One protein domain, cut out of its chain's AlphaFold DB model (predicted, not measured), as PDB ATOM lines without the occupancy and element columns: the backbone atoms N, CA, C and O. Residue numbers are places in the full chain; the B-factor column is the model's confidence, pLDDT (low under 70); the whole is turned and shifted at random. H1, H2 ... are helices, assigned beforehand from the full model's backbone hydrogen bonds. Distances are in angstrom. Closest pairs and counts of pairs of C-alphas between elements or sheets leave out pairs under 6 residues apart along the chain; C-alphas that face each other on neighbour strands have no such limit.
ATOM      1  N   LYS A 188     -33.525  -4.839  39.579       81.19
ATOM      2  CA  LYS A 188     -32.216  -5.479  39.381       81.19
ATOM      3  C   LYS A 188     -31.284  -4.618  38.513       81.19
ATOM      4  O   LYS A 188     -30.140  -4.376  38.882       81.19
ATOM      5  N   GLN A 189     -31.834  -4.048  37.436       82.12
ATOM      6  CA  GLN A 189     -31.176  -3.064  36.565       82.12
ATOM      7  C   GLN A 189     -30.659  -1.827  37.329       82.12
ATOM      8  O   GLN A 189     -29.562  -1.358  37.046       82.12
ATOM      9  N   ALA A 190     -31.414  -1.301  38.302       81.44
ATOM     10  CA  ALA A 190     -31.008  -0.133  39.087       81.44
ATOM     11  C   ALA A 190     -29.862  -0.442  40.070       81.44
ATOM     12  O   ALA A 190     -28.976   0.388  40.251       81.44
ATOM     13  N   VAL A 191     -29.844  -1.636  40.681       85.81
ATOM     14  CA  VAL A 191     -28.732  -2.049  41.565       85.81
ATOM     15  C   VAL A 191     -27.437  -2.208  40.768       85.81
ATOM     16  O   VAL A 191     -26.384  -1.740  41.199       85.81
ATOM     17  N   TYR A 192     -27.503  -2.824  39.585       87.12
ATOM     18  CA  TYR A 192     -26.330  -2.937  38.722       87.12
ATOM     19  C   TYR A 192     -25.888  -1.584  38.136       87.12
ATOM     20  O   TYR A 192     -24.687  -1.329  38.071       87.12
ATOM     21  N   SER A 193     -26.806  -0.676  37.778       85.56
ATOM     22  CA  SER A 193     -26.419   0.649  37.270       85.56
ATOM     23  C   SER A 193     -25.766   1.544  38.335       85.56
ATOM     24  O   SER A 193     -24.906   2.357  37.995       85.56
ATOM     25  N   GLU A 194     -26.080   1.350  39.623       84.69
ATOM     26  CA  GLU A 194     -25.319   1.932  40.742       84.69
ATOM     27  C   GLU A 194     -23.880   1.380  40.784       84.69
ATOM     28  O   GLU A 194     -22.925   2.148  40.901       84.69
ATOM     29  N   ALA A 195     -23.696   0.068  40.598       85.88
ATOM     30  CA  ALA A 195     -22.366  -0.545  40.570       85.88
ATOM     31  C   ALA A 195     -21.508  -0.086  39.374       85.88
ATOM     32  O   ALA A 195     -20.302   0.099  39.533       85.88
ATOM     33  N   VAL A 196     -22.107   0.185  38.207       86.88
ATOM     34  CA  VAL A 196     -21.403   0.805  37.063       86.88
ATOM     35  C   VAL A 196     -20.861   2.196  37.421       86.88
ATOM     36  O   VAL A 196     -19.744   2.541  37.033       86.88
ATOM     37  N   VAL A 197     -21.608   2.997  38.193       83.94
ATOM     38  CA  VAL A 197     -21.124   4.304  38.677       83.94
ATOM     39  C   VAL A 197     -19.912   4.125  39.594       83.94
ATOM     40  O   VAL A 197     -18.929   4.851  39.445       83.94
ATOM     41  N   ASP A 198     -19.935   3.152  40.506       83.25
ATOM     42  CA  ASP A 198     -18.797   2.862  41.390       83.25
ATOM     43  C   ASP A 198     -17.554   2.362  40.627       83.25
ATOM     44  O   ASP A 198     -16.431   2.758  40.960       83.25
ATOM     45  N   VAL A 199     -17.744   1.552  39.579       83.50
ATOM     46  CA  VAL A 199     -16.677   1.102  38.666       83.50
ATOM     47  C   VAL A 199     -16.003   2.284  37.970       83.50
ATOM     48  O   VAL A 199     -14.782   2.418  38.047       83.50
ATOM     49  N   LEU A 200     -16.774   3.175  37.337       81.00
ATOM     50  CA  LEU A 200     -16.227   4.353  36.646       81.00
ATOM     51  C   LEU A 200     -15.528   5.317  37.625       81.00
ATOM     52  O   LEU A 200     -14.512   5.923  37.289       81.00
ATOM     53  N   ASN A 201     -15.997   5.372  38.877       80.94
ATOM     54  CA  ASN A 201     -15.335   6.065  39.990       80.94
ATOM     55  C   ASN A 201     -14.117   5.308  40.577       80.94
ATOM     56  O   ASN A 201     -13.592   5.708  41.619       80.94
ATOM     57  N   LYS A 202     -13.644   4.241  39.916       69.50
ATOM     58  CA  LYS A 202     -12.428   3.467  40.233       69.50
ATOM     59  C   LYS A 202     -12.421   2.862  41.646       69.50
ATOM     60  O   LYS A 202     -11.384   2.832  42.308       69.50
ATOM     61  N   ARG A 203     -13.580   2.375  42.115       61.81
ATOM     62  CA  ARG A 203     -13.758   1.801  43.469       61.81
ATOM     63  C   ARG A 203     -13.481   0.296  43.594       61.81
ATOM     64  O   ARG A 203     -13.470  -0.205  44.714       61.81
ATOM     65  N   GLY A 204     -13.247  -0.411  42.490       67.62
ATOM     66  CA  GLY A 204     -12.940  -1.846  42.468       67.62
ATOM     67  C   GLY A 204     -12.841  -2.387  41.042       67.62
ATOM     68  O   GLY A 204     -12.992  -1.628  40.082       67.62
ATOM     69  N   HIS A 205     -12.608  -3.692  40.899       79.38
ATOM     70  CA  HIS A 205     -12.734  -4.363  39.598       79.38
ATOM     71  C   HIS A 205     -14.213  -4.593  39.242       79.38
ATOM     72  O   HIS A 205     -15.074  -4.671  40.116       79.38
ATOM     73  N   VAL A 206     -14.530  -4.726  37.951       85.31
ATOM     74  CA  VAL A 206     -15.931  -4.791  37.489       85.31
ATOM     75  C   VAL A 206     -16.644  -6.049  37.981       85.31
ATOM     76  O   VAL A 206     -17.744  -5.945  38.521       85.31
ATOM     77  N   ALA A 207     -15.968  -7.202  37.941       85.50
ATOM     78  CA  ALA A 207     -16.466  -8.446  38.529       85.50
ATOM     79  C   ALA A 207     -16.768  -8.309  40.036       85.50
ATOM     80  O   ALA A 207     -17.849  -8.686  40.470       85.50
ATOM     81  N   GLU A 208     -15.871  -7.698  40.819       85.25
ATOM     82  CA  GLU A 208     -16.040  -7.455  42.266       85.25
ATOM     83  C   GLU A 208     -17.243  -6.535  42.559       85.25
ATOM     84  O   GLU A 208     -18.017  -6.750  43.498       85.25
ATOM     85  N   MET A 209     -17.434  -5.496  41.743       85.94
ATOM     86  CA  MET A 209     -18.540  -4.551  41.913       85.94
ATOM     87  C   MET A 209     -19.890  -5.142  41.486       85.94
ATOM     88  O   MET A 209     -20.894  -4.906  42.162       85.94
ATOM     89  N   PHE A 210     -19.930  -5.960  40.432       89.25
ATOM     90  CA  PHE A 210     -21.140  -6.685  40.034       89.25
ATOM     91  C   PHE A 210     -21.445  -7.870  40.966       89.25
ATOM     92  O   PHE A 210     -22.613  -8.083  41.286       89.25
ATOM     93  N   ALA A 211     -20.438  -8.543  41.533       86.38
ATOM     94  CA  ALA A 211     -20.613  -9.522  42.609       86.38
ATOM     95  C   ALA A 211     -21.290  -8.895  43.841       86.38
ATOM     96  O   ALA A 211     -22.258  -9.436  44.383       86.38
ATOM     97  N   ARG A 212     -20.840  -7.697  44.249       85.81
ATOM     98  CA  ARG A 212     -21.468  -6.898  45.319       85.81
ATOM     99  C   ARG A 212     -22.891  -6.449  44.980       85.81
ATOM    100  O   ARG A 212     -23.723  -6.380  45.884       85.81
ATOM    101  N   ALA A 213     -23.183  -6.148  43.715       85.50
ATOM    102  CA  ALA A 213     -24.536  -5.832  43.260       85.50
ATOM    103  C   ALA A 213     -25.454  -7.062  43.340       85.50
ATOM    104  O   ALA A 213     -26.507  -6.995  43.977       85.50
ATOM    105  N   ALA A 214     -25.021  -8.203  42.797       84.62
ATOM    106  CA  ALA A 214     -25.747  -9.469  42.851       84.62
ATOM    107  C   ALA A 214     -26.026  -9.913  44.297       84.62
ATOM    108  O   ALA A 214     -27.149 -10.282  44.626       84.62
ATOM    109  N   ALA A 215     -25.049  -9.785  45.202       82.94
ATOM    110  CA  ALA A 215     -25.216 -10.111  46.620       82.94
ATOM    111  C   ALA A 215     -26.253  -9.231  47.360       82.94
ATOM    112  O   ALA A 215     -26.724  -9.613  48.431       82.94
ATOM    113  N   ARG A 216     -26.631  -8.066  46.809       80.00
ATOM    114  CA  ARG A 216     -27.730  -7.219  47.321       80.00
ATOM    115  C   ARG A 216     -29.102  -7.622  46.764       80.00
ATOM    116  O   ARG A 216     -30.115  -7.221  47.336       80.00
ATOM    117  N   VAL A 217     -29.152  -8.399  45.681       75.81
ATOM    118  CA  VAL A 217     -30.381  -8.858  45.016       75.81
ATOM    119  C   VAL A 217     -30.655 -10.308  45.423       75.81
ATOM    120  O   VAL A 217     -30.203 -11.256  44.788       75.81
ATOM    121  N   THR A 218     -31.397 -10.497  46.518       58.00
ATOM    122  CA  THR A 218     -31.692 -11.829  47.080       58.00
ATOM    123  C   THR A 218     -32.768 -12.578  46.287       58.00
ATOM    124  O   THR A 218     -33.914 -12.723  46.730       58.00
ATOM    125  N   GLU A 219     -32.409 -13.058  45.101       59.41
ATOM    126  CA  GLU A 219     -33.243 -13.975  44.325       59.41
ATOM    127  C   GLU A 219     -33.274 -15.373  44.948       59.41
ATOM    128  O   GLU A 219     -32.275 -15.894  45.439       59.41
ATOM    129  N   HIS A 220     -34.462 -15.977  44.948       51.09
ATOM    130  CA  HIS A 220     -34.668 -17.335  45.437       51.09
ATOM    131  C   HIS A 220     -34.502 -18.301  44.260       51.09
ATOM    132  O   HIS A 220     -35.469 -18.595  43.553       51.09
ATOM    133  N   THR A 221     -33.276 -18.769  44.036       53.22
ATOM    134  CA  THR A 221     -32.976 -19.821  43.056       53.22
ATOM    135  C   THR A 221     -33.760 -21.100  43.363       53.22
ATOM    136  O   THR A 221     -34.051 -21.420  44.518       53.22
ATOM    137  N   ALA A 222     -34.128 -21.852  42.319       46.34
ATOM    138  CA  ALA A 222     -34.866 -23.108  42.479       46.34
ATOM    139  C   ALA A 222     -34.008 -24.210  43.133       46.34
ATOM    140  O   ALA A 222     -34.528 -25.047  43.875       46.34
ATOM    141  N   SER A 223     -32.693 -24.180  42.886       51.19
ATOM    142  CA  SER A 223     -31.692 -24.902  43.668       51.19
ATOM    143  C   SER A 223     -31.319 -24.125  44.931       51.19
ATOM    144  O   SER A 223     -31.199 -22.899  44.916       51.19
ATOM    145  N   LYS A 224     -31.098 -24.859  46.025       55.59
ATOM    146  CA  LYS A 224     -30.522 -24.328  47.273       55.59
ATOM    147  C   LYS A 224     -28.996 -24.260  47.248       55.59
ATOM    148  O   LYS A 224     -28.415 -23.646  48.136       55.59
ATOM    149  N   ASP A 225     -28.386 -24.917  46.266       57.47
ATOM    150  CA  ASP A 225     -26.983 -25.331  46.286       57.47
ATOM    151  C   ASP A 225     -26.167 -24.633  45.176       57.47
ATOM    152  O   ASP A 225     -25.015 -24.986  44.927       57.47
ATOM    153  N   THR A 226     -26.772 -23.688  44.444       71.00
ATOM    154  CA  THR A 226     -26.106 -22.867  43.420       71.00
ATOM    155  C   THR A 226     -26.842 -21.540  43.255       71.00
ATOM    156  O   THR A 226     -28.046 -21.521  43.000       71.00
ATOM    157  N   SER A 227     -26.120 -20.428  43.391       80.50
ATOM    158  CA  SER A 227     -26.664 -19.068  43.340       80.50
ATOM    159  C   SER A 227     -25.809 -18.123  42.485       80.50
ATOM    160  O   SER A 227     -24.597 -18.301  42.360       80.50
ATOM    161  N   VAL A 228     -26.420 -17.078  41.910       86.31
ATOM    162  CA  VAL A 228     -25.714 -16.093  41.060       86.31
ATOM    163  C   VAL A 228     -24.479 -15.471  41.752       86.31
ATOM    164  O   VAL A 228     -23.433 -15.396  41.105       86.31
ATOM    165  N   PRO A 229     -24.502 -15.106  43.055       86.38
ATOM    166  CA  PRO A 229     -23.308 -14.622  43.759       86.38
ATOM    167  C   PRO A 229     -22.161 -15.640  43.884       86.38
ATOM    168  O   PRO A 229     -21.017 -15.235  44.064       86.38
ATOM    169  N   GLU A 230     -22.418 -16.949  43.795       85.38
ATOM    170  CA  GLU A 230     -21.350 -17.961  43.763       85.38
ATOM    171  C   GLU A 230     -20.705 -18.060  42.384       85.38
ATOM    172  O   GLU A 230     -19.489 -18.214  42.298       85.38
ATOM    173  N   VAL A 231     -21.484 -17.898  41.310       90.94
ATOM    174  CA  VAL A 231     -20.935 -17.824  39.948       90.94
ATOM    175  C   VAL A 231     -20.056 -16.578  39.784       90.94
ATOM    176  O   VAL A 231     -18.999 -16.644  39.161       90.94
ATOM    177  N   TRP A 232     -20.415 -15.464  40.430       91.62
ATOM    178  CA  TRP A 232     -19.557 -14.278  40.484       91.62
ATOM    179  C   TRP A 232     -18.186 -14.535  41.131       91.62
ATOM    180  O   TRP A 232     -17.192 -14.037  40.608       91.62
ATOM    181  N   LYS A 233     -18.081 -15.370  42.178       90.69
ATOM    182  CA  LYS A 233     -16.779 -15.739  42.779       90.69
ATOM    183  C   LYS A 233     -15.855 -16.481  41.800       90.69
ATOM    184  O   LYS A 233     -14.639 -16.335  41.880       90.69
ATOM    185  N   LEU A 234     -16.407 -17.269  40.870       92.94
ATOM    186  CA  LEU A 234     -15.620 -17.902  39.802       92.94
ATOM    187  C   LEU A 234     -15.065 -16.843  38.833       92.94
ATOM    188  O   LEU A 234     -13.902 -16.910  38.445       92.94
ATOM    189  N   VAL A 235     -15.863 -15.822  38.499       92.50
ATOM    190  CA  VAL A 235     -15.416 -14.689  37.669       92.50
ATOM    191  C   VAL A 235     -14.390 -13.814  38.404       92.50
ATOM    192  O   VAL A 235     -13.461 -13.319  37.772       92.50
ATOM    193  N   GLU A 236     -14.476 -13.675  39.731       91.12
ATOM    194  CA  GLU A 236     -13.434 -13.036  40.553       91.12
ATOM    195  C   GLU A 236     -12.106 -13.823  40.530       91.12
ATOM    196  O   GLU A 236     -11.044 -13.216  40.386       91.12
ATOM    197  N   GLU A 237     -12.136 -15.160  40.593       91.06
ATOM    198  CA  GLU A 237     -10.932 -15.997  40.434       91.06
ATOM    199  C   GLU A 237     -10.363 -15.939  38.999       91.06
ATOM    200  O   GLU A 237      -9.144 -15.863  38.828       91.06
ATOM    201  N   PHE A 238     -11.204 -15.866  37.956       91.88
ATOM    202  CA  PHE A 238     -10.740 -15.584  36.587       91.88
ATOM    203  C   PHE A 238     -10.137 -14.178  36.451       91.88
ATOM    204  O   PHE A 238      -9.120 -14.013  35.775       91.88
ATOM    205  N   ALA A 239     -10.711 -13.163  37.103       89.69
ATOM    206  CA  ALA A 239     -10.162 -11.808  37.121       89.69
ATOM    207  C   ALA A 239      -8.793 -11.768  37.817       89.69
ATOM    208  O   ALA A 239      -7.846 -11.179  37.293       89.69
ATOM    209  N   TYR A 240      -8.660 -12.462  38.953       89.44
ATOM    210  CA  TYR A 240      -7.393 -12.629  39.659       89.44
ATOM    211  C   TYR A 240      -6.348 -13.320  38.771       89.44
ATOM    212  O   TYR A 240      -5.264 -12.770  38.565       89.44
ATOM    213  N   ALA A 241      -6.685 -14.471  38.180       88.06
ATOM    214  CA  ALA A 241      -5.796 -15.238  37.307       88.06
ATOM    215  C   ALA A 241      -5.330 -14.434  36.077       88.06
ATOM    216  O   ALA A 241      -4.138 -14.420  35.762       88.06
ATOM    217  N   THR A 242      -6.241 -13.696  35.436       87.06
ATOM    218  CA  THR A 242      -5.917 -12.792  34.323       87.06
ATOM    219  C   THR A 242      -5.022 -11.637  34.781       87.06
ATOM    220  O   THR A 242      -4.033 -11.354  34.116       87.06
ATOM    221  N   SER A 243      -5.278 -11.028  35.947       85.06
ATOM    222  CA  SER A 243      -4.454  -9.926  36.482       85.06
ATOM    223  C   SER A 243      -3.013 -10.326  36.835       85.06
ATOM    224  O   SER A 243      -2.115  -9.483  36.825       85.06
ATOM    225  N   GLN A 244      -2.771 -11.609  37.134       83.81
ATOM    226  CA  GLN A 244      -1.423 -12.142  37.353       83.81
ATOM    227  C   GLN A 244      -0.667 -12.409  36.043       83.81
ATOM    228  O   GLN A 244       0.567 -12.436  36.042       83.81
ATOM    229  N   HIS A 245      -1.379 -12.590  34.929       80.38
ATOM    230  CA  HIS A 245      -0.787 -12.839  33.621       80.38
ATOM    231  C   HIS A 245      -0.550 -11.542  32.833       80.38
ATOM    232  O   HIS A 245      -1.314 -10.588  32.892       80.38
ATOM    233  N   ARG A 246       0.534 -11.507  32.047       73.19
ATOM    234  CA  ARG A 246       0.857 -10.368  31.155       73.19
ATOM    235  C   ARG A 246       0.230 -10.481  29.762       73.19
ATOM    236  O   ARG A 246       0.429  -9.606  28.927       73.19
ATOM    237  N   SER A 247      -0.451 -11.588  29.504       75.38
ATOM    238  CA  SER A 247      -1.072 -11.953  28.235       75.38
ATOM    239  C   SER A 247      -2.584 -11.794  28.355       75.38
ATOM    240  O   SER A 247      -3.188 -12.462  29.194       75.38
ATOM    241  N   VAL A 248      -3.171 -10.952  27.508       75.81
ATOM    242  CA  VAL A 248      -4.622 -10.857  27.309       75.81
ATOM    243  C   VAL A 248      -4.922 -11.404  25.908       75.81
ATOM    244  O   VAL A 248      -4.309 -10.910  24.961       75.81
ATOM    245  N   PRO A 249      -5.814 -12.400  25.752       80.06
ATOM    246  CA  PRO A 249      -6.453 -13.203  26.804       80.06
ATOM    247  C   PRO A 249      -5.473 -14.095  27.598       80.06
ATOM    248  O   PRO A 249      -4.408 -14.483  27.112       80.06
ATOM    249  N   ALA A 250      -5.850 -14.457  28.829       85.50
ATOM    250  CA  ALA A 250      -5.066 -15.366  29.671       85.50
ATOM    251  C   ALA A 250      -5.168 -16.835  29.175       85.50
ATOM    252  O   ALA A 250      -6.276 -17.277  28.855       85.50
ATOM    253  N   PRO A 251      -4.062 -17.615  29.112       87.06
ATOM    254  CA  PRO A 251      -4.060 -18.954  28.507       87.06
ATOM    255  C   PRO A 251      -4.986 -19.970  29.192       87.06
ATOM    256  O   PRO A 251      -5.119 -19.970  30.416       87.06
ATOM    257  N   TYR A 252      -5.546 -20.904  28.412       87.38
ATOM    258  CA  TYR A 252      -6.475 -21.931  28.907       87.38
ATOM    259  C   TYR A 252      -5.997 -22.697  30.160       87.38
ATOM    260  O   TYR A 252      -6.796 -22.793  31.088       87.38
ATOM    261  N   PRO A 253      -4.732 -23.163  30.292       88.06
ATOM    262  CA  PRO A 253      -4.289 -23.864  31.507       88.06
ATOM    263  C   PRO A 253      -4.337 -22.998  32.780       88.06
ATOM    264  O   PRO A 253      -4.568 -23.505  33.875       88.06
ATOM    265  N   VAL A 254      -4.159 -21.679  32.645       89.38
ATOM    266  CA  VAL A 254      -4.211 -20.719  33.764       89.38
ATOM    267  C   VAL A 254      -5.652 -20.550  34.249       89.38
ATOM    268  O   VAL A 254      -5.912 -20.535  35.452       89.38
ATOM    269  N   LEU A 255      -6.600 -20.480  33.311       90.88
ATOM    270  CA  LEU A 255      -8.029 -20.393  33.607       90.88
ATOM    271  C   LEU A 255      -8.590 -21.734  34.111       90.88
ATOM    272  O   LEU A 255      -9.381 -21.743  35.046       90.88
ATOM    273  N   LEU A 256      -8.122 -22.869  33.584       91.19
ATOM    274  CA  LEU A 256      -8.455 -24.209  34.084       91.19
ATOM    275  C   LEU A 256      -8.043 -24.365  35.556       91.19
ATOM    276  O   LEU A 256      -8.836 -24.815  36.382       91.19
ATOM    277  N   HIS A 257      -6.832 -23.920  35.906       89.75
ATOM    278  CA  HIS A 257      -6.371 -23.885  37.292       89.75
ATOM    279  C   HIS A 257      -7.237 -22.964  38.176       89.75
ATOM    280  O   HIS A 257      -7.489 -23.296  39.334       89.75
ATOM    281  N   GLN A 457     -29.404 -31.386  29.607       76.50
ATOM    282  CA  GLN A 457     -30.652 -31.793  30.269       76.50
ATOM    283  C   GLN A 457     -30.448 -32.376  31.684       76.50
ATOM    284  O   GLN A 457     -31.386 -32.404  32.485       76.50
ATOM    285  N   HIS A 458     -29.234 -32.838  32.013       76.44
ATOM    286  CA  HIS A 458     -28.886 -33.324  33.349       76.44
ATOM    287  C   HIS A 458     -28.551 -32.192  34.328       76.44
ATOM    288  O   HIS A 458     -28.753 -32.363  35.531       76.44
ATOM    289  N   PHE A 459     -28.060 -31.055  33.828       73.56
ATOM    290  CA  PHE A 459     -27.741 -29.870  34.627       73.56
ATOM    291  C   PHE A 459     -28.930 -28.901  34.682       73.56
ATOM    292  O   PHE A 459     -29.323 -28.473  35.764       73.56
ATOM    293  N   SER A 460     -29.565 -28.629  33.540       67.69
ATOM    294  CA  SER A 460     -30.751 -27.779  33.424       67.69
ATOM    295  C   SER A 460     -32.022 -28.625  33.348       67.69
ATOM    296  O   SER A 460     -32.575 -28.896  32.281       67.69
ATOM    297  N   ARG A 461     -32.501 -29.079  34.513       62.22
ATOM    298  CA  ARG A 461     -33.663 -29.977  34.626       62.22
ATOM    299  C   ARG A 461     -34.945 -29.296  34.126       62.22
ATOM    300  O   ARG A 461     -35.627 -28.605  34.885       62.22
ATOM    301  N   ASN A 462     -35.269 -29.491  32.849       58.25
ATOM    302  CA  ASN A 462     -36.361 -28.828  32.127       58.25
ATOM    303  C   ASN A 462     -36.353 -27.297  32.332       58.25
ATOM    304  O   ASN A 462     -37.383 -26.730  32.692       58.25
ATOM    305  N   GLN A 463     -35.187 -26.648  32.199       62.19
ATOM    306  CA  GLN A 463     -34.995 -25.197  32.408       62.19
ATOM    307  C   GLN A 463     -35.388 -24.664  33.807       62.19
ATOM    308  O   GLN A 463     -35.437 -23.455  34.021       62.19
ATOM    309  N   THR A 464     -35.633 -25.542  34.793       63.25
ATOM    310  CA  THR A 464     -36.041 -25.135  36.155       63.25
ATOM    311  C   THR A 464     -34.901 -24.460  36.929       63.25
ATOM    312  O   THR A 464     -35.155 -23.657  37.824       63.25
ATOM    313  N   ASP A 465     -33.650 -24.775  36.583       70.25
ATOM    314  CA  ASP A 465     -32.449 -24.129  37.114       70.25
ATOM    315  C   ASP A 465     -31.382 -23.989  36.009       70.25
ATOM    316  O   ASP A 465     -30.627 -24.933  35.760       70.25
ATOM    317  N   PRO A 466     -31.320 -22.840  35.312       82.19
ATOM    318  CA  PRO A 466     -30.286 -22.576  34.314       82.19
ATOM    319  C   PRO A 466     -28.944 -22.156  34.940       82.19
ATOM    320  O   PRO A 466     -27.918 -22.226  34.266       82.19
ATOM    321  N   VAL A 467     -28.919 -21.733  36.213       86.69
ATOM    322  CA  VAL A 467     -27.711 -21.187  36.862       86.69
ATOM    323  C   VAL A 467     -26.662 -22.285  37.047       86.69
ATOM    324  O   VAL A 467     -25.472 -22.040  36.848       86.69
ATOM    325  N   LEU A 468     -27.102 -23.515  37.338       86.81
ATOM    326  CA  LEU A 468     -26.219 -24.676  37.408       86.81
ATOM    327  C   LEU A 468     -25.518 -24.958  36.068       86.81
ATOM    328  O   LEU A 468     -24.296 -25.073  36.044       86.81
ATOM    329  N   TYR A 469     -26.240 -25.038  34.944       89.00
ATOM    330  CA  TYR A 469     -25.596 -25.308  33.648       89.00
ATOM    331  C   TYR A 469     -24.694 -24.150  33.194       89.00
ATOM    332  O   TYR A 469     -23.589 -24.396  32.715       89.00
ATOM    333  N   PHE A 470     -25.094 -22.899  33.450       91.38
ATOM    334  CA  PHE A 470     -24.248 -21.721  33.233       91.38
ATOM    335  C   PHE A 470     -22.914 -21.807  34.002       91.38
ATOM    336  O   PHE A 470     -21.851 -21.574  33.422       91.38
ATOM    337  N   LEU A 471     -22.943 -22.229  35.273       91.25
ATOM    338  CA  LEU A 471     -21.734 -22.485  36.062       91.25
ATOM    339  C   LEU A 471     -20.868 -23.601  35.448       91.25
ATOM    340  O   LEU A 471     -19.649 -23.455  35.391       91.25
ATOM    341  N   VAL A 472     -21.466 -24.692  34.953       91.31
ATOM    342  CA  VAL A 472     -20.717 -25.779  34.287       91.31
ATOM    343  C   VAL A 472     -20.043 -25.301  32.997       91.31
ATOM    344  O   VAL A 472     -18.866 -25.602  32.783       91.31
ATOM    345  N   LEU A 473     -20.736 -24.511  32.170       92.06
ATOM    346  CA  LEU A 473     -20.161 -23.926  30.955       92.06
ATOM    347  C   LEU A 473     -18.960 -23.025  31.288       92.06
ATOM    348  O   LEU A 473     -17.884 -23.226  30.719       92.06
ATOM    349  N   LEU A 474     -19.087 -22.126  32.273       93.38
ATOM    350  CA  LEU A 474     -17.980 -21.278  32.738       93.38
ATOM    351  C   LEU A 474     -16.804 -22.082  33.313       93.38
ATOM    352  O   LEU A 474     -15.658 -21.794  32.975       93.38
ATOM    353  N   LEU A 475     -17.056 -23.115  34.123       92.44
ATOM    354  CA  LEU A 475     -16.003 -23.998  34.650       92.44
ATOM    355  C   LEU A 475     -15.229 -24.705  33.529       92.44
ATOM    356  O   LEU A 475     -14.010 -24.855  33.628       92.44
ATOM    357  N   SER A 476     -15.924 -25.085  32.452       91.50
ATOM    358  CA  SER A 476     -15.345 -25.648  31.224       91.50
ATOM    359  C   SER A 476     -14.799 -24.606  30.234       91.50
ATOM    360  O   SER A 476     -14.433 -24.961  29.116       91.50
ATOM    361  N   LEU A 477     -14.711 -23.331  30.634       91.81
ATOM    362  CA  LEU A 477     -14.135 -22.218  29.863       91.81
ATOM    363  C   LEU A 477     -14.888 -21.878  28.557       91.81
ATOM    364  O   LEU A 477     -14.323 -21.275  27.645       91.81
ATOM    365  N   GLN A 478     -16.174 -22.237  28.475       89.50
ATOM    366  CA  GLN A 478     -17.064 -21.983  27.335       89.50
ATOM    367  C   GLN A 478     -17.762 -20.620  27.474       89.50
ATOM    368  O   GLN A 478     -18.973 -20.535  27.668       89.50
ATOM    369  N   PHE A 479     -16.977 -19.540  27.459       90.81
ATOM    370  CA  PHE A 479     -17.439 -18.196  27.835       90.81
ATOM    371  C   PHE A 479     -18.578 -17.652  26.956       90.81
ATOM    372  O   PHE A 479     -19.580 -17.178  27.490       90.81
ATOM    373  N   ALA A 480     -18.448 -17.758  25.631       88.12
ATOM    374  CA  ALA A 480     -19.463 -17.306  24.680       88.12
ATOM    375  C   ALA A 480     -20.769 -18.109  24.817       88.12
ATOM    376  O   ALA A 480     -21.829 -17.536  25.080       88.12
ATOM    377  N   THR A 481     -20.671 -19.443  24.772       88.94
ATOM    378  CA  THR A 481     -21.788 -20.380  24.968       88.94
ATOM    379  C   THR A 481     -22.519 -20.133  26.290       88.94
ATOM    380  O   THR A 481     -23.747 -20.157  26.335       88.94
ATOM    381  N   ALA A 482     -21.784 -19.858  27.375       91.38
ATOM    382  CA  ALA A 482     -22.359 -19.551  28.683       91.38
ATOM    383  C   ALA A 482     -23.191 -18.259  28.655       91.38
ATOM    384  O   ALA A 482     -24.330 -18.246  29.128       91.38
ATOM    385  N   VAL A 483     -22.649 -17.175  28.091       91.31
ATOM    386  CA  VAL A 483     -23.359 -15.891  27.980       91.31
ATOM    387  C   VAL A 483     -24.610 -16.037  27.109       91.31
ATOM    388  O   VAL A 483     -25.693 -15.643  27.540       91.31
ATOM    389  N   GLN A 484     -24.494 -16.671  25.938       89.38
ATOM    390  CA  GLN A 484     -25.620 -16.929  25.034       89.38
ATOM    391  C   GLN A 484     -26.712 -17.782  25.705       89.38
ATOM    392  O   GLN A 484     -27.899 -17.458  25.617       89.38
ATOM    393  N   TYR A 485     -26.318 -18.821  26.450       89.44
ATOM    394  CA  TYR A 485     -27.242 -19.647  27.227       89.44
ATOM    395  C   TYR A 485     -28.025 -18.822  28.253       89.44
ATOM    396  O   TYR A 485     -29.252 -18.915  28.316       89.44
ATOM    397  N   LEU A 486     -27.348 -17.980  29.040       89.62
ATOM    398  CA  LEU A 486     -28.012 -17.204  30.087       89.62
ATOM    399  C   LEU A 486     -28.869 -16.055  29.521       89.62
ATOM    400  O   LEU A 486     -29.915 -15.753  30.096       89.62
ATOM    401  N   LEU A 487     -28.490 -15.473  28.375       88.88
ATOM    402  CA  LEU A 487     -29.300 -14.488  27.640       88.88
ATOM    403  C   LEU A 487     -30.643 -15.063  27.166       88.88
ATOM    404  O   LEU A 487     -31.644 -14.346  27.184       88.88
ATOM    405  N   SER A 488     -30.695 -16.355  26.813       86.62
ATOM    406  CA  SER A 488     -31.949 -17.033  26.441       86.62
ATOM    407  C   SER A 488     -32.976 -17.088  27.586       86.62
ATOM    408  O   SER A 488     -34.179 -17.218  27.350       86.62
ATOM    409  N   SER A 489     -32.526 -16.954  28.841       84.12
ATOM    410  CA  SER A 489     -33.392 -16.967  30.016       84.12
ATOM    411  C   SER A 489     -33.853 -15.558  30.379       84.12
ATOM    412  O   SER A 489     -33.115 -14.776  30.976       84.12
ATOM    413  N   SER A 490     -35.122 -15.242  30.113       80.12
ATOM    414  CA  SER A 490     -35.721 -13.928  30.414       80.12
ATOM    415  C   SER A 490     -35.614 -13.489  31.886       80.12
ATOM    416  O   SER A 490     -35.640 -12.294  32.166       80.12
ATOM    417  N   VAL A 491     -35.451 -14.432  32.823       82.38
ATOM    418  CA  VAL A 491     -35.235 -14.162  34.259       82.38
ATOM    419  C   VAL A 491     -33.804 -13.683  34.543       82.38
ATOM    420  O   VAL A 491     -33.600 -12.763  35.337       82.38
ATOM    421  N   TYR A 492     -32.812 -14.285  33.882       85.38
ATOM    422  CA  TYR A 492     -31.387 -14.036  34.128       85.38
ATOM    423  C   TYR A 492     -30.718 -13.155  33.062       85.38
ATOM    424  O   TYR A 492     -29.571 -12.763  33.251       85.38
ATOM    425  N   ARG A 493     -31.440 -12.746  32.006       86.56
ATOM    426  CA  ARG A 493     -31.015 -11.792  30.962       86.56
ATOM    427  C   ARG A 493     -30.282 -10.567  31.519       86.56
ATOM    428  O   ARG A 493     -29.266 -10.164  30.966       86.56
ATOM    429  N   VAL A 494     -30.747 -10.006  32.643       88.25
ATOM    430  CA  VAL A 494     -30.056  -8.882  33.302       88.25
ATOM    431  C   VAL A 494     -28.677  -9.300  33.821       88.25
ATOM    432  O   VAL A 494     -27.720  -8.580  33.577       88.25
ATOM    433  N   ASP A 495     -28.531 -10.444  34.493       89.25
ATOM    434  CA  ASP A 495     -27.207 -10.917  34.936       89.25
ATOM    435  C   ASP A 495     -26.315 -11.268  33.744       89.25
ATOM    436  O   ASP A 495     -25.134 -10.940  33.753       89.25
ATOM    437  N   ALA A 496     -26.883 -11.883  32.702       91.12
ATOM    438  CA  ALA A 496     -26.164 -12.306  31.505       91.12
ATOM    439  C   ALA A 496     -25.439 -11.144  30.808       91.12
ATOM    440  O   ALA A 496     -24.283 -11.300  30.428       91.12
ATOM    441  N   VAL A 497     -26.060  -9.961  30.730       91.50
ATOM    442  CA  VAL A 497     -25.418  -8.741  30.205       91.50
ATOM    443  C   VAL A 497     -24.249  -8.286  31.091       91.50
ATOM    444  O   VAL A 497     -23.197  -7.905  30.582       91.50
ATOM    445  N   HIS A 498     -24.379  -8.359  32.419       91.56
ATOM    446  CA  HIS A 498     -23.300  -7.968  33.339       91.56
ATOM    447  C   HIS A 498     -22.146  -8.979  33.344       91.56
ATOM    448  O   HIS A 498     -20.981  -8.576  33.412       91.56
ATOM    449  N   PHE A 499     -22.448 -10.274  33.209       92.56
ATOM    450  CA  PHE A 499     -21.451 -11.309  32.946       92.56
ATOM    451  C   PHE A 499     -20.756 -11.068  31.602       92.56
ATOM    452  O   PHE A 499     -19.531 -11.061  31.585       92.56
ATOM    453  N   ALA A 500     -21.488 -10.778  30.520       92.19
ATOM    454  CA  ALA A 500     -20.912 -10.466  29.208       92.19
ATOM    455  C   ALA A 500     -19.894  -9.317  29.290       92.19
ATOM    456  O   ALA A 500     -18.735  -9.512  28.939       92.19
ATOM    457  N   VAL A 501     -20.286  -8.169  29.859       91.12
ATOM    458  CA  VAL A 501     -19.400  -7.001  30.052       91.12
ATOM    459  C   VAL A 501     -18.181  -7.332  30.927       91.12
ATOM    460  O   VAL A 501     -17.080  -6.861  30.657       91.12
ATOM    461  N   SER A 502     -18.338  -8.164  31.961       91.12
ATOM    462  CA  SER A 502     -17.213  -8.545  32.835       91.12
ATOM    463  C   SER A 502     -16.233  -9.502  32.158       91.12
ATOM    464  O   SER A 502     -15.027  -9.402  32.358       91.12
ATOM    465  N   VAL A 503     -16.749 -10.451  31.377       90.50
ATOM    466  CA  VAL A 503     -15.968 -11.468  30.663       90.50
ATOM    467  C   VAL A 503     -15.261 -10.834  29.457       90.50
ATOM    468  O   VAL A 503     -14.092 -11.139  29.218       90.50
ATOM    469  N   ASP A 504     -15.907  -9.882  28.778       89.25
ATOM    470  CA  ASP A 504     -15.308  -9.019  27.752       89.25
ATOM    471  C   ASP A 504     -14.118  -8.207  28.284       89.25
ATOM    472  O   ASP A 504     -13.016  -8.298  27.752       89.25
ATOM    473  N   GLN A 505     -14.285  -7.485  29.397       87.00
ATOM    474  CA  GLN A 505     -13.208  -6.665  29.975       87.00
ATOM    475  C   GLN A 505     -12.015  -7.470  30.520       87.00
ATOM    476  O   GLN A 505     -10.941  -6.911  30.748       87.00
ATOM    477  N   LEU A 506     -12.171  -8.782  30.715       86.88
ATOM    478  CA  LEU A 506     -11.071  -9.713  30.993       86.88
ATOM    479  C   LEU A 506     -10.430 -10.283  29.707       86.88
ATOM    480  O   LEU A 506      -9.548 -11.141  29.776       86.88
ATOM    481  N   GLY A 507     -10.880  -9.830  28.535       85.75
ATOM    482  CA  GLY A 507     -10.512 -10.314  27.206       85.75
ATOM    483  C   GLY A 507     -11.026 -11.721  26.896       85.75
ATOM    484  O   GLY A 507     -10.579 -12.327  25.929       85.75
ATOM    485  N   LEU A 508     -11.906 -12.296  27.723       87.25
ATOM    486  CA  LEU A 508     -12.170 -13.738  27.709       87.25
ATOM    487  C   LEU A 508     -13.106 -14.192  26.581       87.25
ATOM    488  O   LEU A 508     -13.087 -15.387  26.276       87.25
ATOM    489  N   LEU A 509     -13.864 -13.262  25.981       84.31
ATOM    490  CA  LEU A 509     -14.659 -13.474  24.763       84.31
ATOM    491  C   LEU A 509     -13.821 -13.427  23.473       84.31
ATOM    492  O   LEU A 509     -14.297 -13.884  22.442       84.31
ATOM    493  N   LEU A 510     -12.585 -12.911  23.513       77.75
ATOM    494  CA  LEU A 510     -11.714 -12.874  22.337       77.75
ATOM    495  C   LEU A 510     -11.162 -14.279  22.017       77.75
ATOM    496  O   LEU A 510     -10.774 -15.003  22.948       77.75
ATOM    497  N   PRO A 511     -11.050 -14.660  20.728       73.12
ATOM    498  CA  PRO A 511     -10.412 -15.912  20.333       73.12
ATOM    499  C   PRO A 511      -8.932 -15.915  20.741       73.12
ATOM    500  O   PRO A 511      -8.215 -14.924  20.587       73.12
ATOM    501  N   ARG A 512      -8.456 -17.042  21.278       75.00
ATOM    502  CA  ARG A 512      -7.085 -17.206  21.796       75.00
ATOM    503  C   ARG A 512      -6.153 -17.851  20.782       75.00
ATOM    504  O   ARG A 512      -4.937 -17.695  20.891       75.00
ATOM    505  N   THR A 513      -6.704 -18.562  19.802       67.38
ATOM    506  CA  THR A 513      -5.952 -19.152  18.693       67.38
ATOM    507  C   THR A 513      -6.510 -18.731  17.334       67.38
ATOM    508  O   THR A 513      -7.690 -18.430  17.176       67.38
ATOM    509  N   VAL A 514      -5.654 -18.769  16.307       67.94
ATOM    510  CA  VAL A 514      -6.054 -18.528  14.905       67.94
ATOM    511  C   VAL A 514      -7.009 -19.619  14.388       67.94
ATOM    512  O   VAL A 514      -7.692 -19.410  13.393       67.94
ATOM    513  N   ALA A 515      -7.077 -20.776  15.058       66.31
ATOM    514  CA  ALA A 515      -8.051 -21.823  14.756       66.31
ATOM    515  C   ALA A 515      -9.444 -21.491  15.323       66.31
ATOM    516  O   ALA A 515     -10.432 -21.669  14.620       66.31
ATOM    517  N   GLU A 516      -9.524 -20.953  16.547       67.56
ATOM    518  CA  GLU A 516     -10.777 -20.418  17.110       67.56
ATOM    519  C   GLU A 516     -11.308 -19.258  16.260       67.56
ATOM    520  O   GLU A 516     -12.453 -19.302  15.834       67.56
ATOM    521  N   ALA A 517     -10.454 -18.294  15.894       64.12
ATOM    522  CA  ALA A 517     -10.815 -17.152  15.037       64.12
ATOM    523  C   ALA A 517     -11.185 -17.518  13.576       64.12
ATOM    524  O   ALA A 517     -11.417 -16.634  12.755       64.12
ATOM    525  N   ARG A 518     -11.175 -18.809  13.221       62.59
ATOM    526  CA  ARG A 518     -11.656 -19.359  11.939       62.59
ATOM    527  C   ARG A 518     -12.865 -20.283  12.108       62.59
ATOM    528  O   ARG A 518     -13.384 -20.790  11.122       62.59
ATOM    529  N   SER A 519     -13.276 -20.545  13.345       61.31
ATOM    530  CA  SER A 519     -14.414 -21.390  13.684       61.31
ATOM    531  C   SER A 519     -15.579 -20.475  14.058       61.31
ATOM    532  O   SER A 519     -15.801 -20.187  15.228       61.31
ATOM    533  N   GLU A 520     -16.300 -20.002  13.037       51.69
ATOM    534  CA  GLU A 520     -17.338 -18.945  13.072       51.69
ATOM    535  C   GLU A 520     -18.561 -19.227  13.983       51.69
ATOM    536  O   GLU A 520     -19.561 -18.519  13.935       51.69
ATOM    537  N   LEU A 521     -18.530 -20.295  14.781       53.69
ATOM    538  CA  LEU A 521     -19.712 -20.922  15.369       53.69
ATOM    539  C   LEU A 521     -20.293 -20.187  16.587       53.69
ATOM    540  O   LEU A 521     -21.500 -20.277  16.806       53.69
ATOM    541  N   GLU A 522     -19.473 -19.513  17.403       59.94
ATOM    542  CA  GLU A 522     -19.898 -18.982  18.714       59.94
ATOM    543  C   GLU A 522     -19.188 -17.672  19.120       59.94
ATOM    544  O   GLU A 522     -18.638 -17.569  20.217       59.94
ATOM    545  N   GLU A 523     -19.216 -16.640  18.274       64.88
ATOM    546  CA  GLU A 523     -18.892 -15.277  18.725       64.88
ATOM    547  C   GLU A 523     -20.130 -14.602  19.345       64.88
ATOM    548  O   GLU A 523     -21.212 -14.570  18.756       64.88
ATOM    549  N   VAL A 524     -19.985 -14.053  20.558       75.44
ATOM    550  CA  VAL A 524     -21.023 -13.225  21.196       75.44
ATOM    551  C   VAL A 524     -20.757 -11.767  20.852       75.44
ATOM    552  O   VAL A 524     -19.863 -11.147  21.427       75.44
ATOM    553  N   ASP A 525     -21.566 -11.215  19.950       83.06
ATOM    554  CA  ASP A 525     -21.541  -9.786  19.649       83.06
ATOM    555  C   ASP A 525     -22.029  -8.960  20.853       83.06
ATOM    556  O   ASP A 525     -23.217  -8.902  21.187       83.06
TER     557      ASP A 525
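This is residues 188 to 257 and 457 to 525 of the 1157 residues of an uncharacterized protein of Plasmodiophora brassicae (UniProt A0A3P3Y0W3). What is the overall shape? Two sets of three helices, H1 to H3 and H5 to H7, each fold back and forth, and the sets stand beside each other as one six-helix bundle, with few contacts between them. Short H4 crosses one end of H3. What is printed? The printed part has 139 residues with seven named helices, H1 to H7, and no named strand: all helix. It is compact, with a radius of gyration of the C-alphas of 14.9 A and spans of 41 by 41 by 27 A.

How does the printed part start? H1, residues 188 to 200, and H2, residues 206 to 214, form a hairpin; their closest C-alphas, Tyr 192 and Ala 213, are 5.7 A apart. H2 forms another with H3, residues 228 to 244, closest at C-alphas 211 and 232, 5.3 A. H3 touches H4, residues 252 to 257, with residues 238 to 242 alone, closest at C-alphas 238 and 255, 6.3 A, at a steep tilt of 61 degrees. What follows? H5, residues 466 to 475, and H6, residues 479 to 487, form a hairpin, closest at C-alphas 470 and 482, 5.4 A; H6 forms another with H7, residues 493 to 505, closest at C-alphas 487 and 493, 4.6 A. H7 only just touches H2, with 3 pairs of C-alphas within 8 A, the closest Ala 207 and Ser 502 at 5.7 A. Are the backbones helical? Every O i to N i+4 pair is within hydrogen-bond range in H1, H2, H4, H5 and H6; H3 has 12 of 13, H7 8 of 9.

Where does H1 begin? C-alpha 188 is at (-32.216, -5.479, 39.381). Which helix is longest? H3, 24.9 A. Where does H7 end? C-alpha 505 is at (-13.208, -6.665, 29.975).

Is anything cut? Residues 258 to 456 are not printed; C-alphas 257 and 457 are 26.5 A apart. Where is confidence low? pLDDT is under 70 at residues 202 to 204, 218 to 225, 460 to 464 and 513 to 523.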